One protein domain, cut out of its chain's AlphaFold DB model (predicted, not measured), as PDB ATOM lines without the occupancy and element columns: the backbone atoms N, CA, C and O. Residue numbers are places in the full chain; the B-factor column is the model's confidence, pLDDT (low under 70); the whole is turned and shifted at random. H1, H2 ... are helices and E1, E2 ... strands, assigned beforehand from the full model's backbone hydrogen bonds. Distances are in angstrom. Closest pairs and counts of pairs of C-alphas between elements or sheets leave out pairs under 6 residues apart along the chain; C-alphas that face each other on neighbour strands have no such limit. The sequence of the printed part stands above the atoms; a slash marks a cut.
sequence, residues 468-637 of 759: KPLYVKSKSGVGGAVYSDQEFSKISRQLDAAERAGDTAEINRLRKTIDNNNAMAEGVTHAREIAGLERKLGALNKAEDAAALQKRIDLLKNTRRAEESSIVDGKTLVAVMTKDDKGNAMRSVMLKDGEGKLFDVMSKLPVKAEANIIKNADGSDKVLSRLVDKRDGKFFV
ATOM      1  N   LYS A 468      25.931 -14.689 -39.383       91.44
ATOM      2  CA  LYS A 468      25.412 -15.682 -38.440       91.44
ATOM      3  C   LYS A 468      26.332 -16.919 -38.392       91.44
ATOM      4  O   LYS A 468      26.677 -17.469 -39.426       91.44
ATOM      5  N   PRO A 469      26.742 -17.396 -37.209       88.75
ATOM      6  CA  PRO A 469      27.520 -18.629 -37.086       88.75
ATOM      7  C   PRO A 469      26.620 -19.873 -37.129       88.75
ATOM      8  O   PRO A 469      25.419 -19.778 -36.880       88.75
ATOM      9  N   LEU A 470      27.205 -21.065 -37.310       83.06
ATOM     10  CA  LEU A 470      26.466 -22.340 -37.408       83.06
ATOM     11  C   LEU A 470      25.532 -22.654 -36.225       83.06
ATOM     12  O   LEU A 470      24.563 -23.399 -36.382       83.06
ATOM     13  N   TYR A 471      25.801 -22.107 -35.035       80.88
ATOM     14  CA  TYR A 471      24.912 -22.294 -33.886       80.88
ATOM     15  C   TYR A 471      23.627 -21.454 -33.973       80.88
ATOM     16  O   TYR A 471      22.659 -21.785 -33.297       80.88
ATOM     17  N   VAL A 472      23.578 -20.411 -34.811       87.69
ATOM     18  CA  VAL A 472      22.368 -19.624 -35.100       87.69
ATOM     19  C   VAL A 472      21.718 -20.177 -36.371       87.69
ATOM     20  O   VAL A 472      21.987 -19.738 -37.488       87.69
ATOM     21  N   LYS A 473      20.846 -21.176 -36.204       85.12
ATOM     22  CA  LYS A 473      20.210 -21.889 -37.331       85.12
ATOM     23  C   LYS A 473      19.012 -21.156 -37.950       85.12
ATOM     24  O   LYS A 473      18.592 -21.478 -39.066       85.12
ATOM     25  N   SER A 474      18.479 -20.166 -37.242       87.06
ATOM     26  CA  SER A 474      17.329 -19.360 -37.653       87.06
ATOM     27  C   SER A 474      17.603 -18.577 -38.944       87.06
ATOM     28  O   SER A 474      18.746 -18.269 -39.301       87.06
ATOM     29  N   LYS A 475      16.545 -18.281 -39.702       88.31
ATOM     30  CA  LYS A 475      16.644 -17.557 -40.973       88.31
ATOM     31  C   LYS A 475      16.560 -16.047 -40.734       88.31
ATOM     32  O   LYS A 475      15.848 -15.586 -39.841       88.31
ATOM     33  N   SER A 476      17.275 -15.282 -41.558       90.75
ATOM     34  CA  SER A 476      17.114 -13.831 -41.636       90.75
ATOM     35  C   SER A 476      15.766 -13.465 -42.263       90.75
ATOM     36  O   SER A 476      15.182 -14.251 -43.021       90.75
ATOM     37  N   GLY A 477      15.252 -12.291 -41.907       88.56
ATOM     38  CA  GLY A 477      13.987 -11.748 -42.395       88.56
ATOM     39  C   GLY A 477      14.126 -10.444 -43.169       88.56
ATOM     40  O   GLY A 477      15.214 -10.067 -43.608       88.56
ATOM     41  N   VAL A 478      12.998  -9.749 -43.325       82.56
ATOM     42  CA  VAL A 478      12.961  -8.381 -43.871       82.56
ATOM     43  C   VAL A 478      13.861  -7.495 -43.016       82.56
ATOM     44  O   VAL A 478      13.758  -7.546 -41.797       82.56
ATOM     45  N   GLY A 479      14.760  -6.711 -43.609       83.50
ATOM     46  CA  GLY A 479      15.763  -5.965 -42.838       83.50
ATOM     47  C   GLY A 479      17.075  -6.718 -42.587       83.50
ATOM     48  O   GLY A 479      17.956  -6.204 -41.910       83.50
ATOM     49  N   GLY A 480      17.200  -7.959 -43.071       89.94
ATOM     50  CA  GLY A 480      18.440  -8.741 -43.045       89.94
ATOM     51  C   GLY A 480      18.777  -9.383 -41.702       89.94
ATOM     52  O   GLY A 480      19.551 -10.339 -41.668       89.94
ATOM     53  N   ALA A 481      18.173  -8.911 -40.612       94.00
ATOM     54  CA  ALA A 481      18.371  -9.441 -39.272       94.00
ATOM     55  C   ALA A 481      17.721 -10.819 -39.079       94.00
ATOM     56  O   ALA A 481      16.717 -11.162 -39.710       94.00
ATOM     57  N   VAL A 482      18.278 -11.605 -38.161       94.75
ATOM     58  CA  VAL A 482      17.657 -12.833 -37.652       94.75
ATOM     59  C   VAL A 482      16.708 -12.480 -36.507       94.75
ATOM     60  O   VAL A 482      17.139 -11.932 -35.495       94.75
ATOM     61  N   TYR A 483      15.424 -12.802 -36.660       94.25
ATOM     62  CA  TYR A 483      14.390 -12.535 -35.654       94.25
ATOM     63  C   TYR A 483      14.133 -13.742 -34.750       94.25
ATOM     64  O   TYR A 483      14.277 -14.885 -35.178       94.25
ATOM     65  N   SER A 484      13.729 -13.489 -33.510       92.00
ATOM     66  CA  SER A 484      13.217 -14.516 -32.588       92.00
ATOM     67  C   SER A 484      11.926 -15.150 -33.113       92.00
ATOM     68  O   SER A 484      11.776 -16.365 -33.048       92.00
ATOM     69  N   ASP A 485      11.036 -14.335 -33.695       93.75
ATOM     70  CA  ASP A 485       9.826 -14.777 -34.389       93.75
ATOM     71  C   ASP A 485      10.095 -14.965 -35.891       93.75
ATOM     72  O   ASP A 485      10.225 -14.021 -36.678       93.75
ATOM     73  N   GLN A 486      10.183 -16.226 -36.293       93.56
ATOM     74  CA  GLN A 486      10.506 -16.673 -37.641       93.56
ATOM     75  C   GLN A 486       9.326 -16.565 -38.610       93.56
ATOM     76  O   GLN A 486       9.534 -16.750 -39.814       93.56
ATOM     77  N   GLU A 487       8.138 -16.170 -38.137       93.44
ATOM     78  CA  GLU A 487       7.033 -15.732 -38.998       93.44
ATOM     79  C   GLU A 487       7.432 -14.507 -39.840       93.44
ATOM     80  O   GLU A 487       6.938 -14.349 -40.952       93.44
ATOM     81  N   PHE A 488       8.390 -13.696 -39.369       92.88
ATOM     82  CA  PHE A 488       8.926 -12.515 -40.067       92.88
ATOM     83  C   PHE A 488      10.286 -12.766 -40.738       92.88
ATOM     84  O   PHE A 488      10.970 -11.833 -41.166       92.88
ATOM     85  N   SER A 489      10.691 -14.034 -40.848       91.75
ATOM     86  CA  SER A 489      11.876 -14.443 -41.608       91.75
ATOM     87  C   SER A 489      11.599 -14.463 -43.121       91.75
ATOM     88  O   SER A 489      10.510 -14.111 -43.579       91.75
ATOM     89  N   LYS A 490      12.552 -14.940 -43.930       86.50
ATOM     90  CA  LYS A 490      12.342 -15.192 -45.369       86.50
ATOM     91  C   LYS A 490      11.160 -16.125 -45.685       86.50
ATOM     92  O   LYS A 490      10.667 -16.116 -46.808       86.50
ATOM     93  N   ILE A 491      10.703 -16.910 -44.705       88.75
ATOM     94  CA  ILE A 491       9.538 -17.801 -44.830       88.75
ATOM     95  C   ILE A 491       8.227 -16.998 -44.909       88.75
ATOM     96  O   ILE A 491       7.265 -17.471 -45.508       88.75
ATOM     97  N   SER A 492       8.201 -15.760 -44.396       90.69
ATOM     98  CA  SER A 492       7.015 -14.887 -44.379       90.69
ATOM     99  C   SER A 492       6.337 -14.767 -45.746       90.69
ATOM    100  O   SER A 492       5.128 -14.911 -45.849       90.69
ATOM    101  N   ARG A 493       7.119 -14.603 -46.820       89.88
ATOM    102  CA  ARG A 493       6.612 -14.487 -48.197       89.88
ATOM    103  C   ARG A 493       5.935 -15.763 -48.693       89.88
ATOM    104  O   ARG A 493       4.937 -15.681 -49.399       89.88
ATOM    105  N   GLN A 494       6.474 -16.927 -48.329       91.88
ATOM    106  CA  GLN A 494       5.873 -18.219 -48.668       91.88
ATOM    107  C   GLN A 494       4.559 -18.405 -47.908       91.88
ATOM    108  O   GLN A 494       3.577 -18.848 -48.492       91.88
ATOM    109  N   LEU A 495       4.528 -17.996 -46.635       93.06
ATOM    110  CA  LEU A 495       3.321 -18.047 -45.816       93.06
ATOM    111  C   LEU A 495       2.240 -17.103 -46.356       93.06
ATOM    112  O   LEU A 495       1.117 -17.547 -46.567       93.06
ATOM    113  N   ASP A 496       2.585 -15.847 -46.654       93.00
ATOM    114  CA  ASP A 496       1.668 -14.859 -47.239       93.00
ATOM    115  C   ASP A 496       1.080 -15.360 -48.574       93.00
ATOM    116  O   ASP A 496      -0.110 -15.187 -48.845       93.00
ATOM    117  N   ALA A 497       1.902 -15.997 -49.419       92.94
ATOM    118  CA  ALA A 497       1.464 -16.563 -50.692       92.94
ATOM    119  C   ALA A 497       0.534 -17.773 -50.508       92.94
ATOM    120  O   ALA A 497      -0.498 -17.848 -51.176       92.94
ATOM    121  N   ALA A 498       0.866 -18.686 -49.591       94.12
ATOM    122  CA  ALA A 498       0.043 -19.855 -49.287       94.12
ATOM    123  C   ALA A 498      -1.304 -19.458 -48.658       94.12
ATOM    124  O   ALA A 498      -2.346 -19.967 -49.070       94.12
ATOM    125  N   GLU A 499      -1.307 -18.492 -47.730       94.31
ATOM    126  CA  GLU A 499      -2.526 -17.926 -47.129       94.31
ATOM    127  C   GLU A 499      -3.424 -17.276 -48.185       94.31
ATOM    128  O   GLU A 499      -4.630 -17.518 -48.206       94.31
ATOM    129  N   ARG A 500      -2.841 -16.522 -49.122       93.69
ATOM    130  CA  ARG A 500      -3.582 -15.916 -50.237       93.69
ATOM    131  C   ARG A 500      -4.159 -16.949 -51.200       93.69
ATOM    132  O   ARG A 500      -5.247 -16.743 -51.728       93.69
ATOM    133  N   ALA A 501      -3.433 -18.038 -51.438       94.00
ATOM    134  CA  ALA A 501      -3.894 -19.146 -52.267       94.00
ATOM    135  C   ALA A 501      -4.932 -20.037 -51.559       94.00
ATOM    136  O   ALA A 501      -5.558 -20.868 -52.213       94.00
ATOM    137  N   GLY A 502      -5.117 -19.889 -50.241       95.31
ATOM    138  CA  GLY A 502      -5.951 -20.784 -49.437       95.31
ATOM    139  C   GLY A 502      -5.370 -22.197 -49.285       95.31
ATOM    140  O   GLY A 502      -6.102 -23.129 -48.946       95.31
ATOM    141  N   ASP A 503      -4.066 -22.380 -49.526       96.88
ATOM    142  CA  ASP A 503      -3.398 -23.685 -49.466       96.88
ATOM    143  C   ASP A 503      -3.132 -24.093 -48.011       96.88
ATOM    144  O   ASP A 503      -2.067 -23.863 -47.436       96.88
ATOM    145  N   THR A 504      -4.137 -24.707 -47.393       96.00
ATOM    146  CA  THR A 504      -4.101 -25.084 -45.972       96.00
ATOM    147  C   THR A 504      -2.976 -26.075 -45.649       96.00
ATOM    148  O   THR A 504      -2.401 -26.019 -44.559       96.00
ATOM    149  N   ALA A 505      -2.630 -26.972 -46.579       94.44
ATOM    150  CA  ALA A 505      -1.566 -27.950 -46.365       94.44
ATOM    151  C   ALA A 505      -0.197 -27.262 -46.308       94.44
ATOM    152  O   ALA A 505       0.581 -27.502 -45.377       94.44
ATOM    153  N   GLU A 506       0.062 -26.356 -47.251       95.12
ATOM    154  CA  GLU A 506       1.297 -25.580 -47.282       95.12
ATOM    155  C   GLU A 506       1.395 -24.619 -46.090       95.12
ATOM    156  O   GLU A 506       2.438 -24.560 -45.436       95.12
ATOM    157  N   ILE A 507       0.300 -23.947 -45.713       95.12
ATOM    158  CA  ILE A 507       0.248 -23.088 -44.516       95.12
ATOM    159  C   ILE A 507       0.661 -23.874 -43.264       95.12
ATOM    160  O   ILE A 507       1.518 -23.420 -42.503       95.12
ATOM    161  N   ASN A 508       0.099 -25.068 -43.054       94.00
ATOM    162  CA  ASN A 508       0.426 -25.902 -41.895       94.00
ATOM    163  C   ASN A 508       1.891 -26.365 -41.910       94.00
ATOM    164  O   ASN A 508       2.561 -26.345 -40.872       94.00
ATOM    165  N   ARG A 509       2.422 -26.729 -43.086       95.38
ATOM    166  CA  ARG A 509       3.837 -27.099 -43.259       95.38
ATOM    167  C   ARG A 509       4.771 -25.935 -42.916       95.38
ATOM    168  O   ARG A 509       5.766 -26.121 -42.207       95.38
ATOM    169  N   LEU A 510       4.450 -24.734 -43.396       92.69
ATOM    170  CA  LEU A 510       5.231 -23.524 -43.147       92.69
ATOM    171  C   LEU A 510       5.162 -23.109 -41.674       92.69
ATOM    172  O   LEU A 510       6.206 -22.819 -41.093       92.69
ATOM    173  N   ARG A 511       3.987 -23.171 -41.035       94.56
ATOM    174  CA  ARG A 511       3.829 -22.890 -39.593       94.56
ATOM    175  C   ARG A 511       4.645 -23.847 -38.726       94.56
ATOM    176  O   ARG A 511       5.415 -23.383 -37.893       94.56
ATOM    177  N   LYS A 512       4.621 -25.152 -39.014       92.38
ATOM    178  CA  LYS A 512       5.494 -26.128 -38.333       92.38
ATOM    179  C   LYS A 512       6.983 -25.805 -38.514       92.38
ATOM    180  O   LYS A 512       7.780 -25.951 -37.590       92.38
ATOM    181  N   THR A 513       7.372 -25.357 -39.707       89.81
ATOM    182  CA  THR A 513       8.756 -24.937 -39.984       89.81
ATOM    183  C   THR A 513       9.132 -23.685 -39.185       89.81
ATOM    184  O   THR A 513      10.238 -23.611 -38.649       89.81
ATOM    185  N   ILE A 514       8.217 -22.721 -39.073       92.12
ATOM    186  CA  ILE A 514       8.377 -21.517 -38.249       92.12
ATOM    187  C   ILE A 514       8.538 -21.899 -36.775       92.12
ATOM    188  O   ILE A 514       9.491 -21.442 -36.150       92.12
ATOM    189  N   ASP A 515       7.696 -22.787 -36.245       90.94
ATOM    190  CA  ASP A 515       7.770 -23.238 -34.850       90.94
ATOM    191  C   ASP A 515       9.108 -23.913 -34.532       90.94
ATOM    192  O   ASP A 515       9.750 -23.590 -33.529       90.94
ATOM    193  N   ASN A 516       9.590 -24.778 -35.428       87.69
ATOM    194  CA  ASN A 516      10.909 -25.395 -35.295       87.69
ATOM    195  C   ASN A 516      12.034 -24.348 -35.294       87.69
ATOM    196  O   ASN A 516      12.950 -24.416 -34.474       87.69
ATOM    197  N   ASN A 517      11.973 -23.354 -36.184       88.12
ATOM    198  CA  ASN A 517      12.992 -22.305 -36.247       88.12
ATOM    199  C   ASN A 517      12.926 -21.351 -35.040       88.12
ATOM    200  O   ASN A 517      13.970 -20.858 -34.604       88.12
ATOM    201  N   ASN A 518      11.731 -21.112 -34.489       89.81
ATOM    202  CA  ASN A 518      11.523 -20.372 -33.243       89.81
ATOM    203  C   ASN A 518      12.156 -21.118 -32.064       89.81
ATOM    204  O   ASN A 518      12.855 -20.510 -31.257       89.81
ATOM    205  N   ALA A 519      11.985 -22.441 -31.992       86.94
ATOM    206  CA  ALA A 519      12.639 -23.269 -30.980       86.94
ATOM    207  C   ALA A 519      14.174 -23.239 -31.109       86.94
ATOM    208  O   ALA A 519      14.878 -23.197 -30.103       86.94
ATOM    209  N   MET A 520      14.713 -23.193 -32.335       85.19
ATOM    210  CA  MET A 520      16.156 -23.025 -32.555       85.19
ATOM    211  C   MET A 520      16.671 -21.644 -32.122       85.19
ATOM    212  O   MET A 520      17.768 -21.562 -31.571       85.19
ATOM    213  N   ALA A 521      15.900 -20.574 -32.354       87.12
ATOM    214  CA  ALA A 521      16.228 -19.235 -31.858       87.12
ATOM    215  C   ALA A 521      16.227 -19.209 -30.320       87.12
ATOM    216  O   ALA A 521      17.181 -18.737 -29.706       87.12
ATOM    217  N   GLU A 522      15.201 -19.798 -29.704       86.75
ATOM    218  CA  GLU A 522      15.094 -19.926 -28.249       86.75
ATOM    219  C   GLU A 522      16.264 -20.727 -27.660       86.75
ATOM    220  O   GLU A 522      16.820 -20.344 -26.636       86.75
ATOM    221  N   GLY A 523      16.713 -21.791 -28.334       82.75
ATOM    222  CA  GLY A 523      17.834 -22.617 -27.877       82.75
ATOM    223  C   GLY A 523      19.176 -21.882 -27.767       82.75
ATOM    224  O   GLY A 523      20.073 -22.365 -27.080       82.75
ATOM    225  N   VAL A 524      19.339 -20.721 -28.418       85.06
ATOM    226  CA  VAL A 524      20.560 -19.899 -28.298       85.06
ATOM    227  C   VAL A 524      20.407 -18.694 -27.370       85.06
ATOM    228  O   VAL A 524      21.433 -18.156 -26.932       85.06
ATOM    229  N   THR A 525      19.170 -18.278 -27.069       87.88
ATOM    230  CA  THR A 525      18.857 -17.116 -26.219       87.88
ATOM    231  C   THR A 525      18.409 -17.481 -24.805       87.88
ATOM    232  O   THR A 525      18.657 -16.700 -23.880       87.88
ATOM    233  N   HIS A 526      17.762 -18.638 -24.631       84.75
ATOM    234  CA  HIS A 526      17.026 -19.046 -23.428       84.75
ATOM    235  C   HIS A 526      15.993 -18.001 -22.957       84.75
ATOM    236  O   HIS A 526      15.714 -17.893 -21.761       84.75
ATOM    237  N   ALA A 527      15.469 -17.170 -23.866       85.69
ATOM    238  CA  ALA A 527      14.665 -16.001 -23.518       85.69
ATOM    239  C   ALA A 527      13.359 -16.364 -22.787       85.69
ATOM    240  O   ALA A 527      13.071 -15.807 -21.721       85.69
ATOM    241  N   ARG A 528      12.583 -17.321 -23.307       84.81
ATOM    242  CA  ARG A 528      11.340 -17.795 -22.675       84.81
ATOM    243  C   ARG A 528      11.608 -18.515 -21.363       84.81
ATOM    244  O   ARG A 528      10.841 -18.329 -20.415       84.81
ATOM    245  N   GLU A 529      12.669 -19.321 -21.294       86.94
ATOM    246  CA  GLU A 529      13.038 -20.014 -20.055       86.94
ATOM    247  C   GLU A 529      13.388 -19.006 -18.955       86.94
ATOM    248  O   GLU A 529      12.821 -19.067 -17.860       86.94
ATOM    249  N   ILE A 530      14.242 -18.026 -19.265       86.75
ATOM    250  CA  ILE A 530      14.625 -16.955 -18.340       86.75
ATOM    251  C   ILE A 530      13.389 -16.170 -17.888       86.75
ATOM    252  O   ILE A 530      13.166 -16.055 -16.687       86.75
ATOM    253  N   ALA A 531      12.536 -15.709 -18.809       87.06
ATOM    254  CA  ALA A 531      11.333 -14.947 -18.460       87.06
ATOM    255  C   ALA A 531      10.326 -15.768 -17.626       87.06
ATOM    256  O   ALA A 531       9.638 -15.248 -16.741       87.06
ATOM    257  N   GLY A 532      10.215 -17.073 -17.893       89.31
ATOM    258  CA  GLY A 532       9.413 -17.998 -17.091       89.31
ATOM    259  C   GLY A 532       9.944 -18.146 -15.664       89.31
ATOM    260  O   GLY A 532       9.156 -18.164 -14.717       89.31
ATOM    261  N   LEU A 533      11.266 -18.220 -15.504       89.31
ATOM    262  CA  LEU A 533      11.919 -18.274 -14.200       89.31
ATOM    263  C   LEU A 533      11.824 -16.933 -13.463       89.31
ATOM    264  O   LEU A 533      11.477 -16.928 -12.292       89.31
ATOM    265  N   GLU A 534      12.026 -15.796 -14.127       91.12
ATOM    266  CA  GLU A 534      11.912 -14.466 -13.506       91.12
ATOM    267  C   GLU A 534      10.495 -14.196 -12.974       91.12
ATOM    268  O   GLU A 534      10.336 -13.706 -11.855       91.12
ATOM    269  N   ARG A 535       9.449 -14.609 -13.706       91.62
ATOM    270  CA  ARG A 535       8.063 -14.544 -13.203       91.62
ATOM    271  C   ARG A 535       7.843 -15.424 -11.974       91.62
ATOM    272  O   ARG A 535       7.185 -14.996 -11.031       91.62
ATOM    273  N   LYS A 536       8.399 -16.641 -11.971       90.75
ATOM    274  CA  LYS A 536       8.344 -17.538 -10.805       90.75
ATOM    275  C   LYS A 536       9.098 -16.949  -9.613       90.75
ATOM    276  O   LYS A 536       8.604 -17.042  -8.497       90.75
ATOM    277  N   LEU A 537      10.247 -16.318  -9.851       90.06
ATOM    278  CA  LEU A 537      11.043 -15.646  -8.827       90.06
ATOM    279  C   LEU A 537      10.260 -14.505  -8.170       90.06
ATOM    280  O   LEU A 537      10.216 -14.435  -6.947       90.06
ATOM    281  N   GLY A 538       9.585 -13.669  -8.964       88.06
ATOM    282  CA  GLY A 538       8.750 -12.578  -8.449       88.06
ATOM    283  C   GLY A 538       7.531 -13.034  -7.637       88.06
ATOM    284  O   GLY A 538       6.987 -12.250  -6.867       88.06
ATOM    285  N   ALA A 539       7.112 -14.295  -7.783       87.88
ATOM    286  CA  ALA A 539       5.998 -14.887  -7.041       87.88
ATOM    287  C   ALA A 539       6.437 -15.698  -5.804       87.88
ATOM    288  O   ALA A 539       5.586 -16.236  -5.091       87.88
ATOM    289  N   LEU A 540       7.745 -15.841  -5.554       87.88
ATOM    290  CA  LEU A 540       8.272 -16.662  -4.464       87.88
ATOM    291  C   LEU A 540       8.389 -15.878  -3.151       87.88
ATOM    292  O   LEU A 540       8.986 -14.810  -3.098       87.88
ATOM    293  N   ASN A 541       7.900 -16.485  -2.064       80.75
ATOM    294  CA  ASN A 541       7.978 -15.926  -0.706       80.75
ATOM    295  C   ASN A 541       9.117 -16.523   0.143       80.75
ATOM    296  O   ASN A 541       9.420 -16.011   1.219       80.75
ATOM    297  N   LYS A 542       9.740 -17.623  -0.302       89.25
ATOM    298  CA  LYS A 542      10.829 -18.299   0.420       89.25
ATOM    299  C   LYS A 542      12.186 -17.878  -0.138       89.25
ATOM    300  O   LYS A 542      12.459 -18.080  -1.319       89.25
ATOM    301  N   ALA A 543      13.047 -17.345   0.729       82.69
ATOM    302  CA  ALA A 543      14.355 -16.808   0.347       82.69
ATOM    303  C   ALA A 543      15.291 -17.857  -0.286       82.69
ATOM    304  O   ALA A 543      16.004 -17.546  -1.236       82.69
ATOM    305  N   GLU A 544      15.270 -19.101   0.199       81.69
ATOM    306  CA  GLU A 544      16.118 -20.184  -0.326       81.69
ATOM    307  C   GLU A 544      15.716 -20.597  -1.750       81.69
ATOM    308  O   GLU A 544      16.570 -20.699  -2.633       81.69
ATOM    309  N   ASP A 545      14.412 -20.751  -2.001       83.44
ATOM    310  CA  ASP A 545      13.879 -21.070  -3.329       83.44
ATOM    311  C   ASP A 545      14.151 -19.930  -4.319       83.44
ATOM    312  O   ASP A 545      14.526 -20.172  -5.469       83.44
ATOM    313  N   ALA A 546      14.028 -18.677  -3.861       86.00
ATOM    314  CA  ALA A 546      14.362 -17.495  -4.649       86.00
ATOM    315  C   ALA A 546      15.855 -17.461  -5.029       86.00
ATOM    316  O   ALA A 546      16.193 -17.227  -6.191       86.00
ATOM    317  N   ALA A 547      16.756 -17.770  -4.088       86.25
ATOM    318  CA  ALA A 547      18.195 -17.827  -4.347       86.25
ATOM    319  C   ALA A 547      18.570 -18.933  -5.353       86.25
ATOM    320  O   ALA A 547      19.385 -18.710  -6.253       86.25
ATOM    321  N   ALA A 548      17.951 -20.113  -5.245       85.44
ATOM    322  CA  ALA A 548      18.162 -21.209  -6.190       85.44
ATOM    323  C   ALA A 548      17.672 -20.852  -7.605       85.44
ATOM    324  O   ALA A 548      18.370 -21.117  -8.590       85.44
ATOM    325  N   LEU A 549      16.502 -20.209  -7.710       88.75
ATOM    326  CA  LEU A 549      15.970 -19.752  -8.992       88.75
ATOM    327  C   LEU A 549      16.862 -18.681  -9.630       88.75
ATOM    328  O   LEU A 549      17.155 -18.770 -10.823       88.75
ATOM    329  N   GLN A 550      17.337 -17.718  -8.836       91.94
ATOM    330  CA  GLN A 550      18.252 -16.678  -9.304       91.94
ATOM    331  C   GLN A 550      19.554 -17.285  -9.844       91.94
ATOM    332  O   GLN A 550      19.961 -16.949 -10.953       91.94
ATOM    333  N   LYS A 551      20.152 -18.265  -9.145       88.88
ATOM    334  CA  LYS A 551      21.364 -18.957  -9.624       88.88
ATOM    335  C   LYS A 551      21.145 -19.641 -10.981       88.88
ATOM    336  O   LYS A 551      22.041 -19.629 -11.826       88.88
ATOM    337  N   ARG A 552      19.961 -20.224 -11.212       88.56
ATOM    338  CA  ARG A 552      19.606 -20.820 -12.514       88.56
ATOM    339  C   ARG A 552      19.456 -19.758 -13.602       88.56
ATOM    340  O   ARG A 552      19.985 -19.949 -14.694       88.56
ATOM    341  N   ILE A 553      18.773 -18.652 -13.306       84.94
ATOM    342  CA  ILE A 553      18.644 -17.514 -14.230       84.94
ATOM    343  C   ILE A 553      20.033 -16.997 -14.620       84.94
ATOM    344  O   ILE A 553      20.307 -16.816 -15.805       84.94
ATOM    345  N   ASP A 554      20.928 -16.828 -13.648       87.00
ATOM    346  CA  ASP A 554      22.290 -16.349 -13.881       87.00
ATOM    347  C   ASP A 554      23.106 -17.332 -14.724       87.00
ATOM    348  O   ASP A 554      23.844 -16.910 -15.613       87.00
ATOM    349  N   LEU A 555      22.959 -18.643 -14.497       83.88
ATOM    350  CA  LEU A 555      23.608 -19.664 -15.321       83.88
ATOM    351  C   LEU A 555      23.162 -19.558 -16.783       83.88
ATOM    352  O   LEU A 555      24.021 -19.433 -17.650       83.88
ATOM    353  N   LEU A 556      21.850 -19.535 -17.045       81.25
ATOM    354  CA  LEU A 556      21.298 -19.416 -18.402       81.25
ATOM    355  C   LEU A 556      21.725 -18.107 -19.073       81.25
ATOM    356  O   LEU A 556      22.184 -18.102 -20.217       81.25
ATOM    357  N   LYS A 557      21.655 -16.989 -18.337       85.25
ATOM    358  CA  LYS A 557      22.166 -15.698 -18.807       85.25
ATOM    359  C   LYS A 557      23.650 -15.784 -19.127       85.25
ATOM    360  O   LYS A 557      24.073 -15.161 -20.092       85.25
ATOM    361  N   ASN A 558      24.448 -16.545 -18.380       80.50
ATOM    362  CA  ASN A 558      25.886 -16.695 -18.603       80.50
ATOM    363  C   ASN A 558      26.248 -17.637 -19.756       80.50
ATOM    364  O   ASN A 558      27.241 -17.371 -20.435       80.50
ATOM    365  N   THR A 559      25.457 -18.680 -20.009       79.88
ATOM    366  CA  THR A 559      25.724 -19.685 -21.050       79.88
ATOM    367  C   THR A 559      25.105 -19.355 -22.406       79.88
ATOM    368  O   THR A 559      25.587 -19.883 -23.414       79.88
ATOM    369  N   ARG A 560      24.088 -18.480 -22.468       82.62
ATOM    370  CA  ARG A 560      23.479 -18.065 -23.742       82.62
ATOM    371  C   ARG A 560      24.513 -17.439 -24.676       82.62
ATOM    372  O   ARG A 560      25.367 -16.650 -24.257       82.62
ATOM    373  N   ARG A 561      24.427 -17.787 -25.960       84.56
ATOM    374  CA  ARG A 561      25.335 -17.282 -27.010       84.56
ATOM    375  C   ARG A 561      24.769 -16.065 -27.731       84.56
ATOM    376  O   ARG A 561      25.526 -15.322 -28.353       84.56
ATOM    377  N   ALA A 562      23.457 -15.875 -27.645       90.31
ATOM    378  CA  ALA A 562      22.749 -14.737 -28.194       90.31
ATOM    379  C   ALA A 562      21.772 -14.165 -27.160       90.31
ATOM    380  O   ALA A 562      21.399 -14.836 -26.199       90.31
ATOM    381  N   GLU A 563      21.351 -12.926 -27.366       92.94
ATOM    382  CA  GLU A 563      20.272 -12.277 -26.633       92.94
ATOM    383  C   GLU A 563      19.216 -11.781 -27.618       92.94
ATOM    384  O   GLU A 563      19.433 -11.746 -28.829       92.94
ATOM    385  N   GLU A 564      18.065 -11.392 -27.092       92.94
ATOM    386  CA  GLU A 564      17.011 -10.756 -27.865       92.94
ATOM    387  C   GLU A 564      17.051  -9.249 -27.642       92.94
ATOM    388  O   GLU A 564      17.137  -8.785 -26.506       92.94
ATOM    389  N   SER A 565      16.965  -8.478 -28.723       94.31
ATOM    390  CA  SER A 565      16.778  -7.034 -28.643       94.31
ATOM    391  C   SER A 565      15.636  -6.594 -29.540       94.31
ATOM    392  O   SER A 565      15.653  -6.831 -30.749       94.31
ATOM    393  N   SER A 566      14.658  -5.916 -28.954       94.94
ATOM    394  CA  SER A 566      13.605  -5.214 -29.681       94.94
ATOM    395  C   SER A 566      13.976  -3.764 -29.995       94.94
ATOM    396  O   SER A 566      13.229  -3.093 -30.697       94.94
ATOM    397  N   ILE A 567      15.120  -3.264 -29.509       94.00
ATOM    398  CA  ILE A 567      15.525  -1.866 -29.681       94.00
ATOM    399  C   ILE A 567      16.617  -1.738 -30.746       94.00
ATOM    400  O   ILE A 567      17.666  -2.392 -30.701       94.00
ATOM    401  N   VAL A 568      16.385  -0.841 -31.701       90.50
ATOM    402  CA  VAL A 568      17.313  -0.497 -32.781       90.50
ATOM    403  C   VAL A 568      17.396   1.018 -32.877       90.50
ATOM    404  O   VAL A 568      16.394   1.673 -33.147       90.50
ATOM    405  N   ASP A 569      18.581   1.584 -32.636       88.56
ATOM    406  CA  ASP A 569      18.820   3.034 -32.697       88.56
ATOM    407  C   ASP A 569      17.782   3.847 -31.880       88.56
ATOM    408  O   ASP A 569      17.231   4.850 -32.340       88.56
ATOM    409  N   GLY A 570      17.458   3.357 -30.674       92.19
ATOM    410  CA  GLY A 570      16.484   3.968 -29.759       92.19
ATOM    411  C   GLY A 570      15.009   3.787 -30.143       92.19
ATOM    412  O   GLY A 570      14.145   4.361 -29.487       92.19
ATOM    413  N   LYS A 571      14.701   3.009 -31.188       95.81
ATOM    414  CA  LYS A 571      13.334   2.718 -31.652       95.81
ATOM    415  C   LYS A 571      12.967   1.258 -31.412       95.81
ATOM    416  O   LYS A 571      13.836   0.392 -31.434       95.81
ATOM    417  N   THR A 572      11.679   0.988 -31.230       97.12
ATOM    418  CA  THR A 572      11.141  -0.361 -31.002       97.12
ATOM    419  C   THR A 572      10.853  -1.058 -32.324       97.12
ATOM    420  O   THR A 572      10.208  -0.493 -33.201       97.12
ATOM    421  N   LEU A 573      11.294  -2.296 -32.474       96.69
ATOM    422  CA  LEU A 573      11.014  -3.139 -33.625       96.69
ATOM    423  C   LEU A 573       9.593  -3.711 -33.515       96.69
ATOM    424  O   LEU A 573       9.253  -4.362 -32.528       96.69
ATOM    425  N   VAL A 574       8.762  -3.481 -34.528       96.75
ATOM    426  CA  VAL A 574       7.354  -3.899 -34.540       96.75
ATOM    427  C   VAL A 574       7.007  -4.672 -35.807       96.75
ATOM    428  O   VAL A 574       7.498  -4.376 -36.901       96.75
ATOM    429  N   ALA A 575       6.138  -5.664 -35.645       96.38
ATOM    430  CA  ALA A 575       5.522  -6.395 -36.736       96.38
ATOM    431  C   ALA A 575       4.445  -5.536 -37.405       96.38
ATOM    432  O   ALA A 575       3.588  -4.956 -36.731       96.38
ATOM    433  N   VAL A 576       4.453  -5.476 -38.733       95.31
ATOM    434  CA  VAL A 576       3.468  -4.703 -39.498       95.31
ATOM    435  C   VAL A 576       2.921  -5.512 -40.672       95.31
ATOM    436  O   VAL A 576       3.591  -6.395 -41.206       95.31
ATOM    437  N   MET A 577       1.713  -5.164 -41.103       93.81
ATOM    438  CA  MET A 577       1.168  -5.530 -42.403       93.81
ATOM    439  C   MET A 577       1.335  -4.353 -43.361       93.81
ATOM    440  O   MET A 577       0.857  -3.247 -43.096       93.81
ATOM    441  N   THR A 578       1.998  -4.606 -44.484       91.88
ATOM    442  CA  THR A 578       2.127  -3.680 -45.616       91.88
ATOM    443  C   THR A 578       1.372  -4.224 -46.825       91.88
ATOM    444  O   THR A 578       0.841  -5.335 -46.779       91.88
ATOM    445  N   LYS A 579       1.338  -3.462 -47.920       90.88
ATOM    446  CA  LYS A 579       0.857  -3.936 -49.222       90.88
ATOM    447  C   LYS A 579       2.041  -4.136 -50.175       90.88
ATOM    448  O   LYS A 579       2.985  -3.352 -50.125       90.88
ATOM    449  N   ASP A 580       2.015  -5.195 -50.984       87.19
ATOM    450  CA  ASP A 580       2.937  -5.355 -52.116       87.19
ATOM    451  C   ASP A 580       2.543  -4.435 -53.293       87.19
ATOM    452  O   ASP A 580       1.514  -3.756 -53.241       87.19
ATOM    453  N   ASP A 581       3.335  -4.421 -54.370       86.31
ATOM    454  CA  ASP A 581       3.085  -3.584 -55.561       86.31
ATOM    455  C   ASP A 581       1.749  -3.894 -56.258       86.31
ATOM    456  O   ASP A 581       1.256  -3.114 -57.073       86.31
ATOM    457  N   LYS A 582       1.143  -5.042 -55.939       88.81
ATOM    458  CA  LYS A 582      -0.160  -5.483 -56.444       88.81
ATOM    459  C   LYS A 582      -1.288  -5.203 -55.443       88.81
ATOM    460  O   LYS A 582      -2.417  -5.630 -55.666       88.81
ATOM    461  N   GLY A 583      -0.999  -4.503 -54.346       89.31
ATOM    462  CA  GLY A 583      -1.955  -4.144 -53.302       89.31
ATOM    463  C   GLY A 583      -2.257  -5.255 -52.292       89.31
ATOM    464  O   GLY A 583      -3.106  -5.056 -51.422       89.31
ATOM    465  N   ASN A 584      -1.588  -6.411 -52.363       90.31
ATOM    466  CA  ASN A 584      -1.875  -7.524 -51.462       90.31
ATOM    467  C   ASN A 584      -1.227  -7.317 -50.098       90.31
ATOM    468  O   ASN A 584      -0.066  -6.923 -50.013       90.31
ATOM    469  N   ALA A 585      -1.948  -7.681 -49.039       90.06
ATOM    470  CA  ALA A 585      -1.412  -7.684 -47.687       90.06
ATOM    471  C   ALA A 585      -0.194  -8.617 -47.567       90.06
ATOM    472  O   ALA A 585      -0.160  -9.709 -48.146       90.06
ATOM    473  N   MET A 586       0.805  -8.158 -46.820       91.69
ATOM    474  CA  MET A 586       2.109  -8.793 -46.727       91.69
ATOM    475  C   MET A 586       2.762  -8.478 -45.377       91.69
ATOM    476  O   MET A 586       2.780  -7.318 -44.953       91.69
ATOM    477  N   ARG A 587       3.321  -9.492 -44.710       92.12
ATOM    478  CA  ARG A 587       4.021  -9.317 -43.429       92.12
ATOM    479  C   ARG A 587       5.346  -8.579 -43.632       92.12
ATOM    480  O   ARG A 587       6.089  -8.843 -44.584       92.12
ATOM    481  N   SER A 588       5.659  -7.653 -42.732       92.88
ATOM    482  CA  SER A 588       6.906  -6.883 -42.744       92.88
ATOM    483  C   SER A 588       7.313  -6.452 -41.330       92.88
ATOM    484  O   SER A 588       6.643  -6.764 -40.343       92.88
ATOM    485  N   VAL A 589       8.439  -5.747 -41.235       94.00
ATOM    486  CA  VAL A 589       9.032  -5.279 -39.982       94.00
ATOM    487  C   VAL A 589       9.407  -3.806 -40.115       94.00
ATOM    488  O   VAL A 589       9.989  -3.399 -41.120       94.00
ATOM    489  N   MET A 590       9.082  -3.008 -39.099       95.38
ATOM    490  CA  MET A 590       9.393  -1.575 -39.042       95.38
ATOM    491  C   MET A 590       9.928  -1.176 -37.666       95.38
ATOM    492  O   MET A 590       9.843  -1.932 -36.699       95.38
ATOM    493  N   LEU A 591      10.483   0.030 -37.585       96.06
ATOM    494  CA  LEU A 591      10.886   0.670 -36.337       96.06
ATOM    495  C   LEU A 591       9.829   1.696 -35.926       96.06
ATOM    496  O   LEU A 591       9.408   2.503 -36.746       96.06
ATOM    497  N   LYS A 592       9.435   1.695 -34.658       96.81
ATOM    498  CA  LYS A 592       8.487   2.626 -34.048       96.81
ATOM    499  C   LYS A 592       9.214   3.484 -33.015       96.81
ATOM    500  O   LYS A 592       9.866   2.945 -32.118       96.81
ATOM    501  N   ASP A 593       9.136   4.803 -33.142       96.19
ATOM    502  CA  ASP A 593       9.681   5.717 -32.131       96.19
ATOM    503  C   ASP A 593       8.719   5.935 -30.944       96.19
ATOM    504  O   ASP A 593       7.646   5.332 -30.866       96.19
ATOM    505  N   GLY A 594       9.122   6.786 -29.993       93.81
ATOM    506  CA  GLY A 594       8.312   7.120 -28.816       93.81
ATOM    507  C   GLY A 594       7.020   7.886 -29.132       93.81
ATOM    508  O   GLY A 594       6.100   7.862 -28.321       93.81
ATOM    509  N   GLU A 595       6.924   8.513 -30.307       93.81
ATOM    510  CA  GLU A 595       5.734   9.236 -30.783       93.81
ATOM    511  C   GLU A 595       4.789   8.324 -31.586       93.81
ATOM    512  O   GLU A 595       3.685   8.719 -31.960       93.81
ATOM    513  N   GLY A 596       5.202   7.080 -31.841       92.06
ATOM    514  CA  GLY A 596       4.444   6.095 -32.600       92.06
ATOM    515  C   GLY A 596       4.626   6.171 -34.112       92.06
ATOM    516  O   GLY A 596       3.928   5.463 -34.841       92.06
ATOM    517  N   LYS A 597       5.576   6.973 -34.589       94.75
ATOM    518  CA  LYS A 597       5.896   7.095 -36.007       94.75
ATOM    519  C   LYS A 597       6.697   5.885 -36.479       94.75
ATOM    520  O   LYS A 597       7.616   5.423 -35.800       94.75
ATOM    521  N   LEU A 598       6.351   5.386 -37.666       96.31
ATOM    522  CA  LEU A 598       7.000   4.232 -38.281       96.31
ATOM    523  C   LEU A 598       8.152   4.647 -39.201       96.31
ATOM    524  O   LEU A 598       8.054   5.601 -39.977       96.31
ATOM    525  N   PHE A 599       9.235   3.882 -39.134       95.12
ATOM    526  CA  PHE A 599      10.434   4.026 -39.945       95.12
ATOM    527  C   PHE A 599      10.779   2.682 -40.570       95.12
ATOM    528  O   PHE A 599      10.623   1.622 -39.957       95.12
ATOM    529  N   ASP A 600      11.273   2.737 -41.797       90.94
ATOM    530  CA  ASP A 600      11.704   1.556 -42.514       90.94
ATOM    531  C   ASP A 600      12.980   0.994 -41.870       90.94
ATOM    532  O   ASP A 600      13.912   1.729 -41.531       90.94
ATOM    533  N   VAL A 601      13.018  -0.325 -41.671       89.88
ATOM    534  CA  VAL A 601      14.120  -0.977 -40.952       89.88
ATOM    535  C   VAL A 601      15.440  -0.893 -41.724       89.88
ATOM    536  O   VAL A 601      16.495  -0.916 -41.097       89.88
ATOM    537  N   MET A 602      15.393  -0.746 -43.051       84.69
ATOM    538  CA  MET A 602      16.565  -0.688 -43.927       84.69
ATOM    539  C   MET A 602      17.126   0.731 -44.052       84.69
ATOM    540  O   MET A 602      18.263   1.001 -43.674       84.69
ATOM    541  N   SER A 603      16.315   1.647 -44.573       86.44
ATOM    542  CA  SER A 603      16.683   3.040 -44.848       86.44
ATOM    543  C   SER A 603      16.708   3.912 -43.596       86.44
ATOM    544  O   SER A 603      17.285   4.997 -43.621       86.44
ATOM    545  N   LYS A 604      16.067   3.465 -42.505       88.12
ATOM    546  CA  LYS A 604      15.832   4.242 -41.275       88.12
ATOM    547  C   LYS A 604      15.041   5.534 -41.512       88.12
ATOM    548  O   LYS A 604      14.967   6.381 -40.622       88.12
ATOM    549  N   LEU A 605      14.440   5.690 -42.690       91.62
ATOM    550  CA  LEU A 605      13.640   6.853 -43.047       91.62
ATOM    551  C   LEU A 605      12.181   6.656 -42.611       91.62
ATOM    552  O   LEU A 605      11.697   5.522 -42.572       91.62
ATOM    553  N   PRO A 606      11.459   7.748 -42.303       92.00
ATOM    554  CA  PRO A 606      10.025   7.696 -42.057       92.00
ATOM    555  C   PRO A 606       9.254   7.014 -43.190       92.00
ATOM    556  O   PRO A 606       9.406   7.381 -44.359       92.00
ATOM    557  N   VAL A 607       8.372   6.080 -42.841       90.75
ATOM    558  CA  VAL A 607       7.473   5.440 -43.805       90.75
ATOM    559  C   VAL A 607       6.292   6.367 -44.070       90.75
ATOM    560  O   VAL A 607       5.626   6.819 -43.144       90.75
ATOM    561  N   LYS A 608       6.045   6.665 -45.349       80.31
ATOM    562  CA  LYS A 608       4.893   7.473 -45.792       80.31
ATOM    563  C   LYS A 608       3.694   6.628 -46.233       80.31
ATOM    564  O   LYS A 608       2.596   7.158 -46.342       80.31
ATOM    565  N   ALA A 609       3.917   5.352 -46.542       75.75
ATOM    566  CA  ALA A 609       2.885   4.435 -47.014       75.75
ATOM    567  C   ALA A 609       2.001   3.924 -45.865       75.75
ATOM    568  O   ALA A 609       2.442   3.874 -44.717       75.75
ATOM    569  N   GLU A 610       0.776   3.496 -46.189       80.50
ATOM    570  CA  GLU A 610      -0.107   2.808 -45.241       80.50
ATOM    571  C   GLU A 610       0.558   1.517 -44.740       80.50
ATOM    572  O   GLU A 610       0.728   0.552 -45.491       80.50
ATOM    573  N   ALA A 611       0.919   1.492 -43.459       89.06
ATOM    574  CA  ALA A 611       1.400   0.309 -42.761       89.06
ATOM    575  C   ALA A 611       0.617   0.152 -41.458       89.06
ATOM    576  O   ALA A 611       0.528   1.085 -40.660       89.06
ATOM    577  N   ASN A 612       0.051  -1.035 -41.246       92.81
ATOM    578  CA  ASN A 612      -0.747  -1.329 -40.062       92.81
ATOM    579  C   ASN A 612       0.076  -2.171 -39.094       92.81
ATOM    580  O   ASN A 612       0.518  -3.263 -39.448       92.81
ATOM    581  N   ILE A 613       0.274  -1.684 -37.869       95.38
ATOM    582  CA  ILE A 613       0.955  -2.457 -36.827       95.38
ATOM    583  C   ILE A 613       0.095  -3.671 -36.472       95.38
ATOM    584  O   ILE A 613      -1.086  -3.526 -36.149       95.38
ATOM    585  N   ILE A 614       0.693  -4.861 -36.522       95.75
ATOM    586  CA  ILE A 614       0.041  -6.091 -36.073       95.75
ATOM    587  C   ILE A 614      -0.132  -5.995 -34.559       95.75
ATOM    588  O   ILE A 614       0.811  -5.666 -33.840       95.75
ATOM    589  N   LYS A 615      -1.341  -6.273 -34.074       95.88
ATOM    590  CA  LYS A 615      -1.671  -6.234 -32.649       95.88
ATOM    591  C   LYS A 615      -1.713  -7.641 -32.061       95.88
ATOM    592  O   LYS A 615      -2.112  -8.588 -32.737       95.88
ATOM    593  N   ASN A 616      -1.324  -7.764 -30.798       92.50
ATOM    594  CA  ASN A 616      -1.587  -8.945 -29.985       92.50
ATOM    595  C   ASN A 616      -3.083  -9.022 -29.629       92.50
ATOM    596  O   ASN A 616      -3.837  -8.068 -29.828       92.50
ATOM    597  N   ALA A 617      -3.514 -10.152 -29.062       91.44
ATOM    598  CA  ALA A 617      -4.909 -10.364 -28.662       91.44
ATOM    599  C   ALA A 617      -5.413  -9.357 -27.607       91.44
ATOM    600  O   ALA A 617      -6.608  -9.091 -27.537       91.44
ATOM    601  N   ASP A 618      -4.510  -8.780 -26.813       92.31
ATOM    602  CA  ASP A 618      -4.802  -7.742 -25.817       92.31
ATOM    603  C   ASP A 618      -4.816  -6.311 -26.400       92.31
ATOM    604  O   ASP A 618      -4.977  -5.341 -25.662       92.31
ATOM    605  N   GLY A 619      -4.634  -6.160 -27.718       93.75
ATOM    606  CA  GLY A 619      -4.591  -4.871 -28.413       93.75
ATOM    607  C   GLY A 619      -3.238  -4.151 -28.361       93.75
ATOM    608  O   GLY A 619      -3.088  -3.101 -28.997       93.75
ATOM    609  N   SER A 620      -2.242  -4.698 -27.654       94.62
ATOM    610  CA  SER A 620      -0.874  -4.166 -27.650       94.62
ATOM    611  C   SER A 620      -0.176  -4.392 -28.996       94.62
ATOM    612  O   SER A 620      -0.558  -5.263 -29.776       94.62
ATOM    613  N   ASP A 621       0.853  -3.599 -29.303       96.44
ATOM    614  CA  ASP A 621       1.655  -3.801 -30.515       96.44
ATOM    615  C   ASP A 621       2.417  -5.132 -30.445       96.44
ATOM    616  O   ASP A 621       3.053  -5.439 -29.433       96.44
ATOM    617  N   LYS A 622       2.426  -5.900 -31.541       96.25
ATOM    618  CA  LYS A 622       3.286  -7.081 -31.679       96.25
ATOM    619  C   LYS A 622       4.735  -6.620 -31.873       96.25
ATOM    620  O   LYS A 622       5.192  -6.362 -32.989       96.25
ATOM    621  N   VAL A 623       5.445  -6.480 -30.757       96.00
ATOM    622  CA  VAL A 623       6.881  -6.179 -30.710       96.00
ATOM    623  C   VAL A 623       7.675  -7.406 -31.150       96.00
ATOM    624  O   VAL A 623       7.371  -8.531 -30.759       96.00
ATOM    625  N   LEU A 624       8.703  -7.178 -31.963       94.94
ATOM    626  CA  LEU A 624       9.629  -8.208 -32.419       94.94
ATOM    627  C   LEU A 624      10.993  -8.018 -31.763       94.94
ATOM    628  O   LEU A 624      11.390  -6.898 -31.449       94.94
ATOM    629  N   SER A 625      11.744  -9.107 -31.638       94.75
ATOM    630  CA  SER A 625      13.142  -9.061 -31.206       94.75
ATOM    631  C   SER A 625      14.053  -9.662 -32.263       94.75
ATOM    632  O   SER A 625      13.753 -10.726 -32.811       94.75
ATOM    633  N   ARG A 626      15.196  -9.023 -32.515       95.19
ATOM    634  CA  ARG A 626      16.305  -9.609 -33.281       95.19
ATOM    635  C   ARG A 626      17.293 -10.313 -32.357       95.19
ATOM    636  O   ARG A 626      17.444  -9.920 -31.202       95.19
ATOM    637  N   LEU A 627      17.989 -11.311 -32.888       95.94
ATOM    638  CA  LEU A 627      19.064 -12.002 -32.189       95.94
ATOM    639  C   LEU A 627      20.350 -11.170 -32.239       95.94
ATOM    640  O   LEU A 627      20.808 -10.787 -33.321       95.94
ATOM    641  N   VAL A 628      20.937 -10.919 -31.072       95.38
ATOM    642  CA  VAL A 628      22.197 -10.189 -30.890       95.38
ATOM    643  C   VAL A 628      23.250 -11.069 -30.238       95.38
ATOM    644  O   VAL A 628      22.936 -11.871 -29.367       95.38
ATOM    645  N   ASP A 629      24.506 -10.958 -30.649       92.69
ATOM    646  CA  ASP A 629      25.609 -11.633 -29.975       92.69
ATOM    647  C   ASP A 629      25.817 -10.998 -28.605       92.69
ATOM    648  O   ASP A 629      26.051  -9.797 -28.481       92.69
ATOM    649  N   LYS A 630      25.764 -11.825 -27.565       90.12
ATOM    650  CA  LYS A 630      25.899 -11.371 -26.182       90.12
ATOM    651  C   LYS A 630      27.230 -10.656 -25.905       90.12
ATOM    652  O   LYS A 630      27.316  -9.844 -24.989       90.12
ATOM    653  N   ARG A 631      28.291 -10.987 -26.645       88.12
ATOM    654  CA  ARG A 631      29.654 -10.519 -26.347       88.12
ATOM    655  C   ARG A 631      29.894  -9.078 -26.777       88.12
ATOM    656  O   ARG A 631      30.664  -8.386 -26.123       88.12
ATOM    657  N   ASP A 632      29.280  -8.655 -27.876       91.06
ATOM    658  CA  ASP A 632      29.518  -7.334 -28.471       91.06
ATOM    659  C   ASP A 632      28.242  -6.594 -28.893       91.06
ATOM    660  O   ASP A 632      28.325  -5.491 -29.428       91.06
ATOM    661  N   GLY A 633      27.060  -7.171 -28.655       92.25
ATOM    662  CA  GLY A 633      25.766  -6.554 -28.943       92.25
ATOM    663  C   GLY A 633      25.421  -6.458 -30.432       92.25
ATOM    664  O   GLY A 633      24.368  -5.913 -30.775       92.25
ATOM    665  N   LYS A 634      26.268  -6.980 -31.329       94.81
ATOM    666  CA  LYS A 634      26.020  -6.955 -32.776       94.81
ATOM    667  C   LYS A 634      24.947  -7.966 -33.138       94.81
ATOM    668  O   LYS A 634      24.982  -9.108 -32.684       94.81
ATOM    669  N   PHE A 635      24.005  -7.573 -33.984       95.25
ATOM    670  CA  PHE A 635      22.949  -8.483 -34.423       95.25
ATOM    671  C   PHE A 635      23.405  -9.392 -35.563       95.25
ATOM    672  O   PHE A 635      24.328  -9.062 -36.307       95.25
ATOM    673  N   PHE A 636      22.758 -10.547 -35.695       96.00
ATOM    674  CA  PHE A 636      23.102 -11.511 -36.737       96.00
ATOM    675  C   PHE A 636      22.378 -11.210 -38.051       96.00
ATOM    676  O   PHE A 636      21.167 -10.970 -38.061       96.00
ATOM    677  N   VAL A 637      23.122 -11.282 -39.154       95.25
ATOM    678  CA  VAL A 637      22.632 -11.239 -40.540       95.25
ATOM    679  C   VAL A 637      23.052 -12.508 -41.289       95.25
ATOM    680  O   VAL A 637      23.747 -13.357 -40.732       95.25
TER     681      VAL A 637
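This is residues 468 to 637 of the 759 residues of an uncharacterized protein of Robiginitomaculum sp (UniProt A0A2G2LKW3). Two small sheets, a three-strand hairpin sheet of E2, E3 and E4 and a pair of E1 and E5, make one side of the body, and the long helix H2 runs along the other side, with residues 484 to 488 passing between H2 and the three-strand sheet. H1 folds back on the first part of H2, while the helical hairpin of H3 and H4 makes an arm beyond the last part of H2 and gives the model much of its length. The printed part has 170 residues with four named helices followed by six named strands, a mixed class of helices and strands. The larger sheet has the order E2 - E3 - E4, all antiparallel, and the smaller sheet has the order E1 - E5, also antiparallel. The whole is compact, with a radius of gyration of the C-alphas of 17.8 A and spans of 60 by 40 by 35 A.

Start at Lys 468 and read through residues 468 to 491, which hold no named element, to H1, residues 492 to 501. H1 and H2, residues 504 to 525, form a helical hairpin: they touch, with H2 using its residues 504 to 511 alone, at a shallow tilt of 19 degrees, opposite ways; their closest C-alphas, of Ala 498 and Ile 507, are 5.8 A apart. Next come H3, residues 527 to 538, and H4, residues 543 to 559, a second helical hairpin; they touch at a shallow tilt of 18 degrees, opposite ways, with the C-alphas of Leu 537 and Ala 546 closest at 5.6 A. In H1, H3 and H4 every O i to N i+4 pair is within hydrogen-bond range, in H2 17 of 18. Look then at E1, residues 562 to 565, and E5, residues 626 to 629, antiparallel neighbours with N 563 and O 628 at 2.8 A; the closest C-alphas of H2 and E1, of Thr 525 and Ala 562, are 5.0 A apart. E2, residues 571 to 579, E3, residues 585 to 592, and E4, residues 598 to 600, form a meander, each strand the antiparallel neighbour of the one before. E2 and E3 are a hairpin with N 574 and O 590 at 2.9 A, and E3 and E4 are a hairpin with N 599 and O 591 at 2.8 A. E2 bends by 62 degrees at residue 575 and E3 by 58 degrees at residue 588. H1 only grazes this sheet, with its residues 492 to 500; the C-alphas of Asp 496 and Met 586 are the closest of H1 and E3, at 6.1 A. E6, residues 635 to 637, pairs with no named strand; its closest C-alpha to E5 is that of Phe 635, 4.0 A from that of Val 628.

Find C-alpha 492 at (7.015, -14.887, -44.379); from there H1 runs 14.1 A to Ala 501. H2 covers 31.3 A and ends with C-alpha 525 at (18.857, -17.116, -26.219). H3 is 16.5 A long and H4 24.4 A. Among the strands, E2 measures 22.6 A, E3 19.8 A, E5 10.1 A and E1 9.8 A, while E4 and E6 have three residues each. E6 ends at C-alpha 637, at (22.632, -11.239, -40.540).

Compare the C-alphas of Glu 544 and Lys 582, the two farthest apart, at 60.3 A; those of Lys 468 and Val 637, the first and last printed, are 5.6 A apart. The printed part has no cut. The link from E4 to E5, residues 601 to 625, is long; the other links between named elements are tight. The mean pLDDT of the printed part is 90.5, and no printed residue is under 70.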